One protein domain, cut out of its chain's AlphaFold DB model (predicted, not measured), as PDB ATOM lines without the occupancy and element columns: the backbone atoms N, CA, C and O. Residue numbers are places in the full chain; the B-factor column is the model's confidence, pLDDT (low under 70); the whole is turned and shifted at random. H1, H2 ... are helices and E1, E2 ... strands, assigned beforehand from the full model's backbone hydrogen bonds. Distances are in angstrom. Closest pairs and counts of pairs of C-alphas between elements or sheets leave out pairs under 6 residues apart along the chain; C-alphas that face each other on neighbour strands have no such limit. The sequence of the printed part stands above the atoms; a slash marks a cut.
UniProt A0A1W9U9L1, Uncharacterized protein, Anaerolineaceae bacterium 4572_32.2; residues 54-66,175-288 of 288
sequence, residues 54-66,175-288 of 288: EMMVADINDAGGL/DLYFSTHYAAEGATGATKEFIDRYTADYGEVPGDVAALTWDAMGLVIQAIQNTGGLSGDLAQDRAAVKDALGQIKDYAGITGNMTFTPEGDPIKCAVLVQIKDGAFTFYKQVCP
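What this domain is: This is residues 54 to 66 and 175 to 288 of the 288 residues of an uncharacterized protein of Anaerolineaceae bacterium 4572_32.2 (UniProt A0A1W9U9L1). A long helix, H3, runs through the middle of an elongated domain, with a strongly twisted three-strand sheet, E1 E4 E5, beyond its first residues and helix H4 meeting its last residues at a steep angle. The strand hairpin E2 and E3 lies beside H3, E2 the nearer strand, and the helices H1 and H2 come close to H3. The printed part has 127 residues, with four named helices and five named strands in the order H1 E1 H2 H3 H4 E2 E3 E4 E5; its class is mixed, helices and strands, and both sheets, E1 - E4 - E5 and E2 - E3, are antiparallel. It is only just loose, close to compact, with a radius of gyration of the C-alphas of 16.7 A and spans of 55 by 35 by 20 A.

How they stand to each other: H1, residues 54 to 61, is close to but not clearly touching H3, residues 208 to 226, the closest C-alphas being those of Met 56 and Trp 214, 6.8 A apart; they run the same way at a shallow tilt of 17 degrees. E1, residues 176 to 180, is an edge strand, antiparallel to the inner strand E4, residues 270 to 276, with N 180 and O 271 2.8 A apart, within hydrogen-bond range. H2, residues 189 to 202, is close to but not clearly touching H3, with the C-alphas of Phe 194 and Ala 211 closest at 7.9 A and a steep tilt of 64 degrees, opposite ways. H3 with its residues 219 to 226 alone touches residues 241 to 245 of H4, residues 234 to 247; the closest C-alphas, of Ala 223 and Leu 245, are 4.9 A apart, and the steep tilt of 69 degrees is only just short of about perpendicular. E2, residues 250 to 253, comes nearest to H3 at the C-alphas of Gly 253 and Asp 215, 5.5 A apart. E2 and E3, residues 256 to 260, form a hairpin, with N 251 and O 258 2.9 A apart, within hydrogen-bond range. E4 and E5, residues 279 to 286, form another hairpin, with N 274 and O 281 2.9 A apart, within hydrogen-bond range. In H1, H2 and H3 every O i to N i+4 pair is within hydrogen-bond range; in H4 it is 9 of 10.

Where its parts are: H1 begins at C-alpha 54, (209.033, 183.217, 275.974). H2 is 20.0 A from first to last C-alpha, H3 26.5 A and H4 20.1 A. H3 begins at C-alpha 208, (203.654, 187.994, 261.504). E4 is 19.1 A long and E5 20.6 A, ending at C-alpha 286, (192.229, 186.100, 250.458).

The domain as a whole: The C-alphas of Asp 233 and Asp 277, the two farthest apart, are 55.0 A apart. Residues 67 to 174 are not printed, and C-alphas 66 and 175 are 41.9 A apart across this cut. Of the links that are printed whole, none is long. The mean pLDDT of the printed part is 76.9, and 27 residues are under 70, among them residues 57 to 66 and 175 to 179.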
ATOM      1  N   GLU A  54     208.882 182.957 274.537       67.25
ATOM      2  CA  GLU A  54     209.033 183.217 275.974       67.25
ATOM      3  C   GLU A  54     207.686 183.465 276.653       67.25
ATOM      4  O   GLU A  54     207.428 182.857 277.689       67.25
ATOM      5  N   MET A  55     206.798 184.261 276.044       79.31
ATOM      6  CA  MET A  55     205.406 184.407 276.495       79.31
ATOM      7  C   MET A  55     204.695 183.054 276.527       79.31
ATOM      8  O   MET A  55     204.055 182.713 277.516       79.31
ATOM      9  N   MET A  56     204.829 182.258 275.462       72.06
ATOM     10  CA  MET A  56     204.200 180.944 275.418       72.06
ATOM     11  C   MET A  56     204.864 179.974 276.404       72.06
ATOM     12  O   MET A  56     204.165 179.233 277.077       72.06
ATOM     13  N   VAL A  57     206.186 179.993 276.585       60.62
ATOM     14  CA  VAL A  57     206.848 179.200 277.636       60.62
ATOM     15  C   VAL A  57     206.439 179.658 279.038       60.62
ATOM     16  O   VAL A  57     206.371 178.806 279.916       60.62
ATOM     17  N   ALA A  58     206.105 180.931 279.266       63.91
ATOM     18  CA  ALA A  58     205.503 181.383 280.520       63.91
ATOM     19  C   ALA A  58     204.092 180.796 280.702       63.91
ATOM     20  O   ALA A  58     203.872 180.088 281.680       63.91
ATOM     21  N   ASP A  59     203.193 180.970 279.726       66.00
ATOM     22  CA  ASP A  59     201.828 180.416 279.754       66.00
ATOM     23  C   ASP A  59     201.818 178.894 279.945       66.00
ATOM     24  O   ASP A  59     201.059 178.372 280.764       66.00
ATOM     25  N   ILE A  60     202.673 178.161 279.216       57.59
ATOM     26  CA  ILE A  60     202.776 176.717 279.412       57.59
ATOM     27  C   ILE A  60     203.469 176.420 280.742       57.59
ATOM     28  O   ILE A  60     203.085 175.439 281.343       57.59
ATOM     29  N   ASN A  61     204.458 177.166 281.252       52.25
ATOM     30  CA  ASN A  61     205.099 176.838 282.543       52.25
ATOM     31  C   ASN A  61     204.174 177.074 283.743       52.25
ATOM     32  O   ASN A  61     204.167 176.248 284.656       52.25
ATOM     33  N   ASP A  62     203.341 178.114 283.698       55.69
ATOM     34  CA  ASP A  62     202.231 178.319 284.636       55.69
ATOM     35  C   ASP A  62     201.177 177.183 284.536       55.69
ATOM     36  O   ASP A  62     200.317 177.052 285.411       55.69
ATOM     37  N   ALA A  63     201.294 176.302 283.527       43.22
ATOM     38  CA  ALA A  63     200.485 175.101 283.299       43.22
ATOM     39  C   ALA A  63     201.249 173.738 283.195       43.22
ATOM     40  O   ALA A  63     200.580 172.705 283.122       43.22
ATOM     41  N   GLY A  64     202.599 173.673 283.191       36.97
ATOM     42  CA  GLY A  64     203.417 172.446 282.987       36.97
ATOM     43  C   GLY A  64     204.685 172.437 282.066       36.97
ATOM     44  O   GLY A  64     205.578 171.639 282.345       36.97
ATOM     45  N   GLY A  65     204.818 173.272 281.015       35.75
ATOM     46  CA  GLY A  65     205.953 173.361 280.034       35.75
ATOM     47  C   GLY A  65     205.958 172.350 278.837       35.75
ATOM     48  O   GLY A  65     205.145 171.433 278.850       35.75
ATOM     49  N   LEU A  66     206.799 172.365 277.762       33.53
ATOM     50  CA  LEU A  66     207.869 173.245 277.186       33.53
ATOM     51  C   LEU A  66     208.101 172.948 275.646       33.53
ATOM     52  O   LEU A  66     207.583 171.953 275.149       33.53
ATOM     53  N   ASP A 175     201.958 203.631 249.507       62.09
ATOM     54  CA  ASP A 175     200.965 203.029 248.594       62.09
ATOM     55  C   ASP A 175     201.363 201.655 248.022       62.09
ATOM     56  O   ASP A 175     200.754 201.151 247.074       62.09
ATOM     57  N   LEU A 176     202.341 201.003 248.656       68.06
ATOM     58  CA  LEU A 176     202.724 199.621 248.379       68.06
ATOM     59  C   LEU A 176     201.755 198.632 249.040       68.06
ATOM     60  O   LEU A 176     201.187 198.907 250.097       68.06
ATOM     61  N   TYR A 177     201.612 197.448 248.442       69.31
ATOM     62  CA  TYR A 177     200.828 196.336 248.983       69.31
ATOM     63  C   TYR A 177     201.671 195.062 248.987       69.31
ATOM     64  O   TYR A 177     202.379 194.794 248.017       69.31
ATOM     65  N   PHE A 178     201.559 194.250 250.038       67.62
ATOM     66  CA  PHE A 178     202.239 192.955 250.135       67.62
ATOM     67  C   PHE A 178     201.367 191.905 250.831       67.62
ATOM     68  O   PHE A 178     200.427 192.228 251.561       67.62
ATOM     69  N   SER A 179     201.672 190.631 250.581       68.12
ATOM     70  CA  SER A 179     201.040 189.483 251.233       68.12
ATOM     71  C   SER A 179     201.825 189.038 252.465       68.12
ATOM     72  O   SER A 179     203.042 188.889 252.405       68.12
ATOM     73  N   THR A 180     201.113 188.763 253.550       72.44
ATOM     74  CA  THR A 180     201.624 188.255 254.828       72.44
ATOM     75  C   THR A 180     200.601 187.276 255.433       72.44
ATOM     76  O   THR A 180     199.513 187.059 254.893       72.44
ATOM     77  N   HIS A 181     200.946 186.632 256.543       71.50
ATOM     78  CA  HIS A 181     200.126 185.625 257.212       71.50
ATOM     79  C   HIS A 181     199.166 186.204 258.265       71.50
ATOM     80  O   HIS A 181     198.371 185.442 258.824       71.50
ATOM     81  N   TYR A 182     199.274 187.505 258.567       82.38
ATOM     82  CA  TYR A 182     198.654 188.179 259.714       82.38
ATOM     83  C   TYR A 182     198.649 189.713 259.525       82.38
ATOM     84  O   TYR A 182     199.467 190.249 258.783       82.38
ATOM     85  N   ALA A 183     197.764 190.428 260.226       83.69
ATOM     86  CA  ALA A 183     197.848 191.880 260.404       83.69
ATOM     87  C   ALA A 183     197.434 192.268 261.833       83.69
ATOM     88  O   ALA A 183     196.504 191.684 262.390       83.69
ATOM     89  N   ALA A 184     198.114 193.262 262.413       84.25
ATOM     90  CA  ALA A 184     197.821 193.751 263.762       84.25
ATOM     91  C   ALA A 184     196.616 194.710 263.805       84.25
ATOM     92  O   ALA A 184     195.852 194.729 264.772       84.25
ATOM     93  N   GLU A 185     196.436 195.523 262.759       83.44
ATOM     94  CA  GLU A 185     195.302 196.441 262.650       83.44
ATOM     95  C   GLU A 185     193.989 195.665 262.462       83.44
ATOM     96  O   GLU A 185     193.909 194.723 261.676       83.44
ATOM     97  N   GLY A 186     192.943 196.057 263.196       82.31
ATOM     98  CA  GLY A 186     191.623 195.421 263.117       82.31
ATOM     99  C   GLY A 186     191.520 194.042 263.784       82.31
ATOM    100  O   GLY A 186     190.438 193.455 263.774       82.31
ATOM    101  N   ALA A 187     192.598 193.534 264.390       87.62
ATOM    102  CA  ALA A 187     192.610 192.249 265.082       87.62
ATOM    103  C   ALA A 187     191.580 192.175 266.231       87.62
ATOM    104  O   ALA A 187     191.337 193.143 266.957       87.62
ATOM    105  N   THR A 188     190.993 190.990 266.420       88.69
ATOM    106  CA  THR A 188     189.993 190.697 267.464       88.69
ATOM    107  C   THR A 188     190.261 189.335 268.115       88.69
ATOM    108  O   THR A 188     191.088 188.565 267.627       88.69
ATOM    109  N   GLY A 189     189.594 189.042 269.239       91.94
ATOM    110  CA  GLY A 189     189.739 187.769 269.961       91.94
ATOM    111  C   GLY A 189     191.183 187.468 270.379       91.94
ATOM    112  O   GLY A 189     191.946 188.387 270.681       91.94
ATOM    113  N   ALA A 190     191.564 186.189 270.337       89.31
ATOM    114  CA  ALA A 190     192.889 185.708 270.736       89.31
ATOM    115  C   ALA A 190     194.051 186.409 269.999       89.31
ATOM    116  O   ALA A 190     195.099 186.652 270.594       89.31
ATOM    117  N   THR A 191     193.864 186.810 268.734       92.25
ATOM    118  CA  THR A 191     194.857 187.603 267.988       92.25
ATOM    119  C   THR A 191     195.097 188.960 268.641       92.25
ATOM    120  O   THR A 191     196.244 189.373 268.798       92.25
ATOM    121  N   LYS A 192     194.031 189.642 269.080       93.25
ATOM    122  CA  LYS A 192     194.157 190.916 269.798       93.25
ATOM    123  C   LYS A 192     194.739 190.723 271.197       93.25
ATOM    124  O   LYS A 192     195.560 191.524 271.618       93.25
ATOM    125  N   GLU A 193     194.348 189.664 271.899       93.00
ATOM    126  CA  GLU A 193     194.880 189.348 273.232       93.00
ATOM    127  C   GLU A 193     196.393 189.076 273.185       93.00
ATOM    128  O   GLU A 193     197.131 189.581 274.032       93.00
ATOM    129  N   PHE A 194     196.881 188.375 272.156       93.81
ATOM    130  CA  PHE A 194     198.313 188.221 271.888       93.81
ATOM    131  C   PHE A 194     199.004 189.566 271.603       93.81
ATOM    132  O   PHE A 194     200.028 189.861 272.221       93.81
ATOM    133  N   ILE A 195     198.431 190.405 270.727       93.56
ATOM    134  CA  ILE A 195     198.965 191.743 270.407       93.56
ATOM    135  C   ILE A 195     199.064 192.619 271.657       93.56
ATOM    136  O   ILE A 195     200.121 193.197 271.911       93.56
ATOM    137  N   ASP A 196     197.987 192.714 272.437       94.69
ATOM    138  CA  ASP A 196     197.910 193.555 273.632       94.69
ATOM    139  C   ASP A 196     198.961 193.130 274.668       94.69
ATOM    140  O   ASP A 196     199.662 193.981 275.216       94.69
ATOM    141  N   ARG A 197     199.111 191.816 274.893       93.88
ATOM    142  CA  ARG A 197     200.115 191.254 275.808       93.88
ATOM    143  C   ARG A 197     201.540 191.497 275.324       93.88
ATOM    144  O   ARG A 197     202.315 192.115 276.042       93.88
ATOM    145  N   TYR A 198     201.870 191.092 274.097       92.44
ATOM    146  CA  TYR A 198     203.213 191.261 273.533       92.44
ATOM    147  C   TYR A 198     203.624 192.747 273.520       92.44
ATOM    148  O   TYR A 198     204.757 193.091 273.859       92.44
ATOM    149  N   THR A 199     202.688 193.650 273.206       92.44
ATOM    150  CA  THR A 199     202.937 195.101 273.234       92.44
ATOM    151  C   THR A 199     203.144 195.624 274.661       92.44
ATOM    152  O   THR A 199     203.968 196.515 274.862       92.44
ATOM    153  N   ALA A 200     202.447 195.074 275.661       93.25
ATOM    154  CA  ALA A 200     202.643 195.430 277.068       93.25
ATOM    155  C   ALA A 200     203.972 194.902 277.641       93.25
ATOM    156  O   ALA A 200     204.653 195.632 278.361       93.25
ATOM    157  N   ASP A 201     204.353 193.670 277.292       86.44
ATOM    158  CA  ASP A 201     205.559 193.000 277.790       86.44
ATOM    159  C   ASP A 201     206.846 193.550 277.140       86.44
ATOM    160  O   ASP A 201     207.889 193.632 277.795       86.44
ATOM    161  N   TYR A 202     206.782 193.965 275.866       88.19
ATOM    162  CA  TYR A 202     207.967 194.323 275.070       88.19
ATOM    163  C   TYR A 202     207.964 195.732 274.458       88.19
ATOM    164  O   TYR A 202     208.976 196.137 273.881       88.19
ATOM    165  N   GLY A 203     206.876 196.498 274.591       90.00
ATOM    166  CA  GLY A 203     206.777 197.886 274.117       90.00
ATOM    167  C   GLY A 203     206.677 198.055 272.594       90.00
ATOM    168  O   GLY A 203     206.864 199.161 272.091       90.00
ATOM    169  N   GLU A 204     206.403 196.977 271.862       87.25
ATOM    170  CA  GLU A 204     206.441 196.898 270.399       87.25
ATOM    171  C   GLU A 204     205.288 196.021 269.894       87.25
ATOM    172  O   GLU A 204     204.948 195.037 270.538       87.25
ATOM    173  N   VAL A 205     204.693 196.347 268.745       87.44
ATOM    174  CA  VAL A 205     203.626 195.528 268.140       87.44
ATOM    175  C   VAL A 205     204.241 194.266 267.510       87.44
ATOM    176  O   VAL A 205     205.250 194.381 266.806       87.44
ATOM    177  N   PRO A 206     203.673 193.060 267.711       86.06
ATOM    178  CA  PRO A 206     204.203 191.854 267.084       86.06
ATOM    179  C   PRO A 206     203.927 191.839 265.576       86.06
ATOM    180  O   PRO A 206     202.810 192.120 265.129       86.06
ATOM    181  N   GLY A 207     204.943 191.464 264.802       83.25
ATOM    182  CA  GLY A 207     204.831 191.112 263.390       83.25
ATOM    183  C   GLY A 207     204.295 189.692 263.176       83.25
ATOM    184  O   GLY A 207     204.052 188.934 264.119       83.25
ATOM    185  N   ASP A 208     204.144 189.314 261.910       76.75
ATOM    186  CA  ASP A 208     203.654 187.994 261.504       76.75
ATOM    187  C   ASP A 208     204.548 186.846 261.990       76.75
ATOM    188  O   ASP A 208     204.028 185.842 262.467       76.75
ATOM    189  N   VAL A 209     205.872 187.008 261.977       74.75
ATOM    190  CA  VAL A 209     206.832 186.019 262.504       74.75
ATOM    191  C   VAL A 209     206.604 185.682 263.984       74.75
ATOM    192  O   VAL A 209     206.700 184.516 264.369       74.75
ATOM    193  N   ALA A 210     206.224 186.660 264.814       78.94
ATOM    194  CA  ALA A 210     205.889 186.430 266.220       78.94
ATOM    195  C   ALA A 210     204.571 185.645 266.350       78.94
ATOM    196  O   ALA A 210     204.510 184.652 267.076       78.94
ATOM    197  N   ALA A 211     203.543 186.040 265.593       84.75
ATOM    198  CA  ALA A 211     202.238 185.378 265.605       84.75
ATOM    199  C   ALA A 211     202.282 183.944 265.026       84.75
ATOM    200  O   ALA A 211     201.639 183.038 265.552       84.75
ATOM    201  N   LEU A 212     203.099 183.705 263.997       76.88
ATOM    202  CA  LEU A 212     203.375 182.373 263.450       76.88
ATOM    203  C   LEU A 212     204.153 181.496 264.437       76.88
ATOM    204  O   LEU A 212     203.888 180.300 264.525       76.88
ATOM    205  N   THR A 213     205.088 182.071 265.201       78.12
ATOM    206  CA  THR A 213     205.839 181.326 266.228       78.12
ATOM    207  C   THR A 213     204.910 180.837 267.340       78.12
ATOM    208  O   THR A 213     205.011 179.686 267.766       78.12
ATOM    209  N   TRP A 214     203.967 181.687 267.759       83.94
ATOM    210  CA  TRP A 214     202.908 181.343 268.708       83.94
ATOM    211  C   TRP A 214     202.037 180.183 268.203       83.94
ATOM    212  O   TRP A 214     201.879 179.186 268.904       83.94
ATOM    213  N   ASP A 215     201.535 180.261 266.966       85.19
ATOM    214  CA  ASP A 215     200.709 179.197 266.378       85.19
ATOM    215  C   ASP A 215     201.484 177.885 266.168       85.19
ATOM    216  O   ASP A 215     200.968 176.808 266.471       85.19
ATOM    217  N   ALA A 216     202.737 177.952 265.710       74.81
ATOM    218  CA  ALA A 216     203.587 176.778 265.511       74.81
ATOM    219  C   ALA A 216     203.907 176.055 266.829       74.81
ATOM    220  O   ALA A 216     203.942 174.823 266.873       74.81
ATOM    221  N   MET A 217     204.121 176.797 267.919       77.56
ATOM    222  CA  MET A 217     204.286 176.204 269.246       77.56
ATOM    223  C   MET A 217     202.954 175.668 269.791       77.56
ATOM    224  O   MET A 217     202.929 174.549 270.302       77.56
ATOM    225  N   GLY A 218     201.847 176.390 269.593       81.88
ATOM    226  CA  GLY A 218     200.486 175.951 269.917       81.88
ATOM    227  C   GLY A 218     200.104 174.604 269.294       81.88
ATOM    228  O   GLY A 218     199.602 173.722 269.993       81.88
ATOM    229  N   LEU A 219     200.437 174.387 268.018       80.94
ATOM    230  CA  LEU A 219     200.265 173.106 267.319       80.94
ATOM    231  C   LEU A 219     201.039 171.955 267.982       80.94
ATOM    232  O   LEU A 219     200.486 170.874 268.194       80.94
ATOM    233  N   VAL A 220     202.304 172.183 268.353       78.00
ATOM    234  CA  VAL A 220     203.135 171.177 269.041       78.00
ATOM    235  C   VAL A 220     202.577 170.856 270.432       78.00
ATOM    236  O   VAL A 220     202.534 169.690 270.818       78.00
ATOM    237  N   ILE A 221     202.087 171.859 271.164       76.88
ATOM    238  CA  ILE A 221     201.450 171.676 272.479       76.88
ATOM    239  C   ILE A 221     200.152 170.874 272.340       76.88
ATOM    240  O   ILE A 221     199.948 169.919 273.088       76.88
ATOM    241  N   GLN A 222     199.308 171.200 271.355       80.19
ATOM    242  CA  GLN A 222     198.077 170.460 271.076       80.19
ATOM    243  C   GLN A 222     198.372 168.996 270.721       80.19
ATOM    244  O   GLN A 222     197.683 168.101 271.203       80.19
ATOM    245  N   ALA A 223     199.425 168.724 269.945       81.38
ATOM    246  CA  ALA A 223     199.847 167.360 269.642       81.38
ATOM    247  C   ALA A 223     200.366 166.604 270.877       81.38
ATOM    248  O   ALA A 223     199.995 165.449 271.077       81.38
ATOM    249  N   ILE A 224     201.156 167.252 271.744       75.88
ATOM    250  CA  ILE A 224     201.589 166.675 273.028       75.88
ATOM    251  C   ILE A 224     200.375 166.338 273.902       75.88
ATOM    252  O   ILE A 224     200.302 165.233 274.434       75.88
ATOM    253  N   GLN A 225     199.383 167.227 273.998       75.00
ATOM    254  CA  GLN A 225     198.131 166.964 274.719       75.00
ATOM    255  C   GLN A 225     197.337 165.801 274.097       75.00
ATOM    256  O   GLN A 225     196.832 164.942 274.822       75.00
ATOM    257  N   ASN A 226     197.288 165.719 272.764       81.69
ATOM    258  CA  ASN A 226     196.593 164.662 272.021       81.69
ATOM    259  C   ASN A 226     197.202 163.258 272.218       81.69
ATOM    260  O   ASN A 226     196.514 162.274 271.954       81.69
ATOM    261  N   THR A 227     198.441 163.131 272.716       77.19
ATOM    262  CA  THR A 227     199.007 161.821 273.110       77.19
ATOM    263  C   THR A 227     198.285 161.189 274.308       77.19
ATOM    264  O   THR A 227     198.378 159.982 274.515       77.19
ATOM    265  N   GLY A 228     197.579 161.990 275.118       71.88
ATOM    266  CA  GLY A 228     197.016 161.565 276.404       71.88
ATOM    267  C   GLY A 228     198.041 161.466 277.544       71.88
ATOM    268  O   GLY A 228     197.656 161.174 278.677       71.88
ATOM    269  N   GLY A 229     199.322 161.729 277.271       66.81
ATOM    270  CA  GLY A 229     200.418 161.692 278.235       66.81
ATOM    271  C   GLY A 229     201.693 161.107 277.631       66.81
ATOM    272  O   GLY A 229     201.645 160.249 276.754       66.81
ATOM    273  N   LEU A 230     202.843 161.554 278.137       72.19
ATOM    274  CA  LEU A 230     204.152 161.035 277.742       72.19
ATOM    275  C   LEU A 230     204.594 159.911 278.693       72.19
ATOM    276  O   LEU A 230     204.403 159.992 279.908       72.19
ATOM    277  N   SER A 231     205.175 158.855 278.130       74.38
ATOM    278  CA  SER A 231     205.658 157.652 278.815       74.38
ATOM    279  C   SER A 231     206.980 157.854 279.563       74.38
ATOM    280  O   SER A 231     207.271 157.116 280.506       74.38
ATOM    281  N   GLY A 232     207.788 158.835 279.146       64.75
ATOM    282  CA  GLY A 232     209.166 159.026 279.594       64.75
ATOM    283  C   GLY A 232     210.200 158.228 278.789       64.75
ATOM    284  O   GLY A 232     211.399 158.441 278.986       64.75
ATOM    285  N   ASP A 233     209.777 157.345 277.875       78.25
ATOM    286  CA  ASP A 233     210.648 156.808 276.829       78.25
ATOM    287  C   ASP A 233     210.723 157.807 275.671       78.25
ATOM    288  O   ASP A 233     209.747 158.083 274.975       78.25
ATOM    289  N   LEU A 234     211.918 158.355 275.463       68.31
ATOM    290  CA  LEU A 234     212.125 159.487 274.571       68.31
ATOM    291  C   LEU A 234     211.873 159.166 273.084       68.31
ATOM    292  O   LEU A 234     211.617 160.094 272.319       68.31
ATOM    293  N   ALA A 235     211.933 157.900 272.660       72.38
ATOM    294  CA  ALA A 235     211.622 157.514 271.283       72.38
ATOM    295  C   ALA A 235     210.108 157.319 271.103       72.38
ATOM    296  O   ALA A 235     209.516 157.878 270.177       72.38
ATOM    297  N   GLN A 236     209.462 156.606 272.034       75.81
ATOM    298  CA  GLN A 236     208.011 156.382 272.021       75.81
ATOM    299  C   GLN A 236     207.234 157.699 272.147       75.81
ATOM    300  O   GLN A 236     206.311 157.944 271.371       75.81
ATOM    301  N   ASP A 237     207.655 158.579 273.057       76.69
ATOM    302  CA  ASP A 237     207.044 159.894 273.279       76.69
ATOM    303  C   ASP A 237     207.100 160.761 272.024       76.69
ATOM    304  O   ASP A 237     206.115 161.391 271.637       76.69
ATOM    305  N   ARG A 238     208.250 160.772 271.343       74.88
ATOM    306  CA  ARG A 238     208.419 161.547 270.114       74.88
ATOM    307  C   ARG A 238     207.605 160.968 268.961       74.88
ATOM    308  O   ARG A 238     206.979 161.743 268.239       74.88
ATOM    309  N   ALA A 239     207.576 159.644 268.797       79.94
ATOM    310  CA  ALA A 239     206.728 158.989 267.800       79.94
ATOM    311  C   ALA A 239     205.242 159.315 268.032       79.94
ATOM    312  O   ALA A 239     204.558 159.726 267.097       79.94
ATOM    313  N   ALA A 240     204.773 159.253 269.283       78.50
ATOM    314  CA  ALA A 240     203.411 159.629 269.653       78.50
ATOM    315  C   ALA A 240     203.096 161.102 269.330       78.50
ATOM    316  O   ALA A 240     202.049 161.383 268.752       78.50
ATOM    317  N   VAL A 241     204.003 162.042 269.631       78.38
ATOM    318  CA  VAL A 241     203.823 163.473 269.303       78.38
ATOM    319  C   VAL A 241     203.804 163.720 267.789       78.38
ATOM    320  O   VAL A 241     202.977 164.494 267.311       78.38
ATOM    321  N   LYS A 242     204.669 163.051 267.016       82.19
ATOM    322  CA  LYS A 242     204.673 163.117 265.544       82.19
ATOM    323  C   LYS A 242     203.352 162.603 264.963       82.19
ATOM    324  O   LYS A 242     202.743 163.272 264.130       82.19
ATOM    325  N   ASP A 243     202.903 161.429 265.392       84.19
ATOM    326  CA  ASP A 243     201.687 160.826 264.849       84.19
ATOM    327  C   ASP A 243     200.437 161.621 265.281       84.19
ATOM    328  O   ASP A 243     199.503 161.767 264.487       84.19
ATOM    329  N   ALA A 244     200.456 162.223 266.481       84.12
ATOM    330  CA  ALA A 244     199.438 163.152 266.972       84.12
ATOM    331  C   ALA A 244     199.409 164.492 266.211       84.12
ATOM    332  O   ALA A 244     198.313 164.968 265.916       84.12
ATOM    333  N   LEU A 245     200.565 165.065 265.831       78.75
ATOM    334  CA  LEU A 245     200.641 166.204 264.898       78.75
ATOM    335  C   LEU A 245     199.934 165.852 263.582       78.75
ATOM    336  O   LEU A 245     199.065 166.593 263.134       78.75
ATOM    337  N   GLY A 246     200.225 164.675 263.015       77.50
ATOM    338  CA  GLY A 246     199.587 164.190 261.786       77.50
ATOM    339  C   GLY A 246     198.068 163.973 261.883       77.50
ATOM    340  O   GLY A 246     197.394 163.939 260.848       77.50
ATOM    341  N   GLN A 247     197.503 163.857 263.094       86.19
ATOM    342  CA  GLN A 247     196.049 163.791 263.310       86.19
ATOM    343  C   GLN A 247     195.381 165.163 263.489       86.19
ATOM    344  O   GLN A 247     194.153 165.229 263.421       86.19
ATOM    345  N   ILE A 248     196.130 166.257 263.685       83.50
ATOM    346  CA  ILE A 248     195.542 167.604 263.709       83.50
ATOM    347  C   ILE A 248     195.066 167.930 262.292       83.50
ATOM    348  O   ILE A 248     195.874 168.115 261.386       83.50
ATOM    349  N   LYS A 249     193.744 167.953 262.091       84.75
ATOM    350  CA  LYS A 249     193.133 168.329 260.806       84.75
ATOM    351  C   LYS A 249     192.695 169.779 260.762       84.75
ATOM    352  O   LYS A 249     192.862 170.390 259.719       84.75
ATOM    353  N   ASP A 250     192.268 170.336 261.890       87.69
ATOM    354  CA  ASP A 250     191.913 171.745 262.033       87.69
ATOM    355  C   ASP A 250     192.552 172.321 263.301       87.69
ATOM    356  O   ASP A 250     192.567 171.674 264.352       87.69
ATOM    357  N   TYR A 251     193.062 173.547 263.211       86.94
ATOM    358  CA  TYR A 251     193.625 174.304 264.329       86.94
ATOM    359  C   TYR A 251     193.188 175.772 264.250       86.94
ATOM    360  O   TYR A 251     193.321 176.416 263.209       86.94
ATOM    361  N   ALA A 252     192.670 176.308 265.356       90.19
ATOM    362  CA  ALA A 252     192.224 177.696 265.464       90.19
ATOM    363  C   ALA A 252     193.372 178.585 265.970       90.19
ATOM    364  O   ALA A 252     193.510 178.807 267.173       90.19
ATOM    365  N   GLY A 253     194.215 179.053 265.047       87.19
ATOM    366  CA  GLY A 253     195.371 179.890 265.358       87.19
ATOM    367  C   GLY A 253     195.058 181.379 265.468       87.19
ATOM    368  O   GLY A 253     194.049 181.872 264.957       87.19
ATOM    369  N   ILE A 254     195.969 182.130 266.088       91.06
ATOM    370  CA  ILE A 254     195.900 183.595 266.142       91.06
ATOM    371  C   ILE A 254     196.212 184.242 264.789       91.06
ATOM    372  O   ILE A 254     195.785 185.366 264.532       91.06
ATOM    373  N   THR A 255     196.887 183.528 263.886       84.81
ATOM    374  CA  THR A 255     197.014 183.894 262.469       84.81
ATOM    375  C   THR A 255     195.842 183.364 261.622       84.81
ATOM    376  O   THR A 255     195.910 183.367 260.391       84.81
ATOM    377  N   GLY A 256     194.755 182.920 262.261       85.06
ATOM    378  CA  GLY A 256     193.555 182.366 261.637       85.06
ATOM    379  C   GLY A 256     193.490 180.837 261.682       85.06
ATOM    380  O   GLY A 256     194.430 180.156 262.091       85.06
ATOM    381  N   ASN A 257     192.355 180.291 261.242       86.19
ATOM    382  CA  ASN A 257     192.166 178.844 261.154       86.19
ATOM    383  C   ASN A 257     193.100 178.233 260.097       86.19
ATOM    384  O   ASN A 257     193.258 178.784 259.006       86.19
ATOM    385  N   MET A 258     193.669 177.075 260.427       83.81
ATOM    386  CA  MET A 258     194.494 176.252 259.546       83.81
ATOM    387  C   MET A 258     193.882 174.856 259.445       83.81
ATOM    388  O   MET A 258     193.708 174.197 260.471       83.81
ATOM    389  N   THR A 259     193.594 174.408 258.224       80.88
ATOM    390  CA  THR A 259     193.188 173.024 257.933       80.88
ATOM    391  C   THR A 259     194.350 172.313 257.241       80.88
ATOM    392  O   THR A 259     194.886 172.834 256.268       80.88
ATOM    393  N   PHE A 260     194.783 171.150 257.727       74.38
ATOM    394  CA  PHE A 260     196.038 170.525 257.282       74.38
ATOM    395  C   PHE A 260     195.846 169.452 256.207       74.38
ATOM    396  O   PHE A 260     194.981 168.576 256.324       74.38
ATOM    397  N   THR A 261     196.707 169.477 255.185       72.50
ATOM    398  CA  THR A 261     196.813 168.403 254.185       72.50
ATOM    399  C   THR A 261     197.309 167.089 254.820       72.50
ATOM    400  O   THR A 261     197.855 167.095 255.931       72.50
ATOM    401  N   PRO A 262     197.146 165.927 254.157       67.06
ATOM    402  CA  PRO A 262     197.816 164.686 254.559       67.06
ATOM    403  C   PRO A 262     199.346 164.807 254.664       67.06
ATOM    404  O   PRO A 262     199.956 164.093 255.457       67.06
ATOM    405  N   GLU A 263     199.942 165.715 253.892       68.38
ATOM    406  CA  GLU A 263     201.376 166.006 253.824       68.38
ATOM    407  C   GLU A 263     201.862 166.918 254.970       68.38
ATOM    408  O   GLU A 263     203.048 166.903 255.299       68.38
ATOM    409  N   GLY A 264     200.949 167.649 255.623       60.00
ATOM    410  CA  GLY A 264     201.228 168.531 256.764       60.00
ATOM    411  C   GLY A 264     201.215 170.034 256.455       60.00
ATOM    412  O   GLY A 264     201.547 170.830 257.333       60.00
ATOM    413  N   ASP A 265     200.811 170.440 255.251       69.69
ATOM    414  CA  ASP A 265     200.736 171.848 254.847       69.69
ATOM    415  C   ASP A 265     199.448 172.523 255.370       69.69
ATOM    416  O   ASP A 265     198.360 171.949 255.240       69.69
ATOM    417  N   PRO A 266     199.521 173.745 255.933       71.88
ATOM    418  CA  PRO A 266     198.349 174.481 256.395       71.88
ATOM    419  C   PRO A 266     197.621 175.183 255.238       71.88
ATOM    420  O   PRO A 266     198.066 176.214 254.728       71.88
ATOM    421  N   ILE A 267     196.429 174.696 254.894       73.94
ATOM    422  CA  ILE A 267     195.452 175.449 254.106       73.94
ATOM    423  C   ILE A 267     194.904 176.565 255.005       73.94
ATOM    424  O   ILE A 267     194.137 176.317 255.939       73.94
ATOM    425  N   LYS A 268     195.319 177.806 254.733       77.50
ATOM    426  CA  LYS A 268     194.821 179.024 255.384       77.50
ATOM    427  C   LYS A 268     194.796 180.205 254.423       77.50
ATOM    428  O   LYS A 268     195.461 180.208 253.390       77.50
ATOM    429  N   CYS A 269     194.048 181.237 254.794       71.50
ATOM    430  CA  CYS A 269     193.986 182.476 254.032       71.50
ATOM    431  C   CYS A 269     195.281 183.297 254.164       71.50
ATOM    432  O   CYS A 269     195.882 183.360 255.240       71.50
ATOM    433  N   ALA A 270     195.652 183.989 253.089       70.88
ATOM    434  CA  ALA A 270     196.645 185.054 253.102       70.88
ATOM    435  C   ALA A 270     195.997 186.394 253.490       70.88
ATOM    436  O   ALA A 270     194.819 186.647 253.213       70.88
ATOM    437  N   VAL A 271     196.782 187.281 254.098       74.56
ATOM    438  CA  VAL A 271     196.399 188.659 254.415       74.56
ATOM    439  C   VAL A 271     197.170 189.598 253.495       74.56
ATOM    440  O   VAL A 271     198.381 189.473 253.344       74.56
ATOM    441  N   LEU A 272     196.476 190.545 252.868       72.00
ATOM    442  CA  LEU A 272     197.088 191.642 252.128       72.00
ATOM    443  C   LEU A 272     197.088 192.894 253.002       72.00
ATOM    444  O   LEU A 272     196.042 193.321 253.500       72.00
ATOM    445  N   VAL A 273     198.273 193.476 253.150       75.44
ATOM    446  CA  VAL A 273     198.547 194.698 253.908       75.44
ATOM    447  C   VAL A 273     198.928 195.808 252.932       75.44
ATOM    448  O   VAL A 273     199.647 195.563 251.963       75.44
ATOM    449  N   GLN A 274     198.446 197.023 253.188       79.19
ATOM    450  CA  GLN A 274     198.886 198.248 252.522       79.19
ATOM    451  C   GLN A 274     199.891 198.980 253.422       79.19
ATOM    452  O   GLN A 274     199.658 199.118 254.623       79.19
ATOM    453  N   ILE A 275     200.979 199.491 252.846       75.38
ATOM    454  CA  ILE A 275     201.864 200.455 253.507       75.38
ATOM    455  C   ILE A 275     201.306 201.852 253.239       75.38
ATOM    456  O   ILE A 275     201.377 202.364 252.119       75.38
ATOM    457  N   LYS A 276     200.737 202.472 254.272       68.69
ATOM    458  CA  LYS A 276     200.093 203.782 254.180       68.69
ATOM    459  C   LYS A 276     200.595 204.697 255.288       68.69
ATOM    460  O   LYS A 276     200.556 204.328 256.454       68.69
ATOM    461  N   ASP A 277     201.071 205.887 254.922       71.75
ATOM    462  CA  ASP A 277     201.616 206.882 255.861       71.75
ATOM    463  C   ASP A 277     202.728 206.313 256.787       71.75
ATOM    464  O   ASP A 277     202.925 206.774 257.910       71.75
ATOM    465  N   GLY A 278     203.453 205.285 256.318       65.44
ATOM    466  CA  GLY A 278     204.469 204.544 257.082       65.44
ATOM    467  C   GLY A 278     203.929 203.453 258.022       65.44
ATOM    468  O   GLY A 278     204.719 202.804 258.704       65.44
ATOM    469  N   ALA A 279     202.614 203.230 258.064       68.44
ATOM    470  CA  ALA A 279     201.954 202.204 258.868       68.44
ATOM    471  C   ALA A 279     201.484 201.004 258.024       68.44
ATOM    472  O   ALA A 279     201.184 201.128 256.836       68.44
ATOM    473  N   PHE A 280     201.391 199.839 258.669       79.25
ATOM    474  CA  PHE A 280     200.853 198.609 258.088       79.25
ATOM    475  C   PHE A 280     199.335 198.529 258.310       79.25
ATOM    476  O   PHE A 280     198.877 198.194 259.402       79.25
ATOM    477  N   THR A 281     198.568 198.838 257.267       78.19
ATOM    478  CA  THR A 281     197.096 198.857 257.260       78.19
ATOM    479  C   THR A 281     196.539 197.546 256.699       78.19
ATOM    480  O   THR A 281     196.995 197.072 255.657       78.19
ATOM    481  N   PHE A 282     195.528 196.953 257.340       82.19
ATOM    482  CA  PHE A 282     194.832 195.784 256.791       82.19
ATOM    483  C   PHE A 282     194.029 196.189 255.547       82.19
ATOM    484  O   PHE A 282     193.168 197.065 255.615       82.19
ATOM    485  N   TYR A 283     194.272 195.526 254.410       77.69
ATOM    486  CA  TYR A 283     193.556 195.815 253.165       77.69
ATOM    487  C   TYR A 283     192.470 194.779 252.855       77.69
ATOM    488  O   TYR A 283     191.299 195.134 252.708       77.69
ATOM    489  N   LYS A 284     192.835 193.494 252.750       75.81
ATOM    490  CA  LYS A 284     191.873 192.388 252.591       75.81
ATOM    491  C   LYS A 284     192.481 191.039 252.960       75.81
ATOM    492  O   LYS A 284     193.691 190.855 252.904       75.81
ATOM    493  N   GLN A 285     191.621 190.065 253.229       76.88
ATOM    494  CA  GLN A 285     191.984 188.653 253.352       76.88
ATOM    495  C   GLN A 285     191.623 187.915 252.053       76.88
ATOM    496  O   GLN A 285     190.615 188.235 251.417       76.88
ATOM    497  N   VAL A 286     192.448 186.953 251.638       71.12
ATOM    498  CA  VAL A 286     192.229 186.100 250.458       71.12
ATOM    499  C   VAL A 286     192.376 184.651 250.898       71.12
ATOM    500  O   VAL A 286     193.437 184.258 251.376       71.12
ATOM    501  N   CYS A 287     191.309 183.870 250.771       75.44
ATOM    502  CA  CYS A 287     191.297 182.454 251.120       75.44
ATOM    503  C   CYS A 287     191.383 181.587 249.853       75.44
ATOM    504  O   CYS A 287     190.868 182.027 248.820       75.44
ATOM    505  N   PRO A 288     192.021 180.404 249.928       64.50
ATOM    506  CA  PRO A 288     191.844 179.343 248.936       64.50
ATOM    507  C   PRO A 288     190.415 178.765 248.974       64.50
ATOM    508  O   PRO A 288     189.726 178.957 250.006       64.50
TER     509      PRO A 288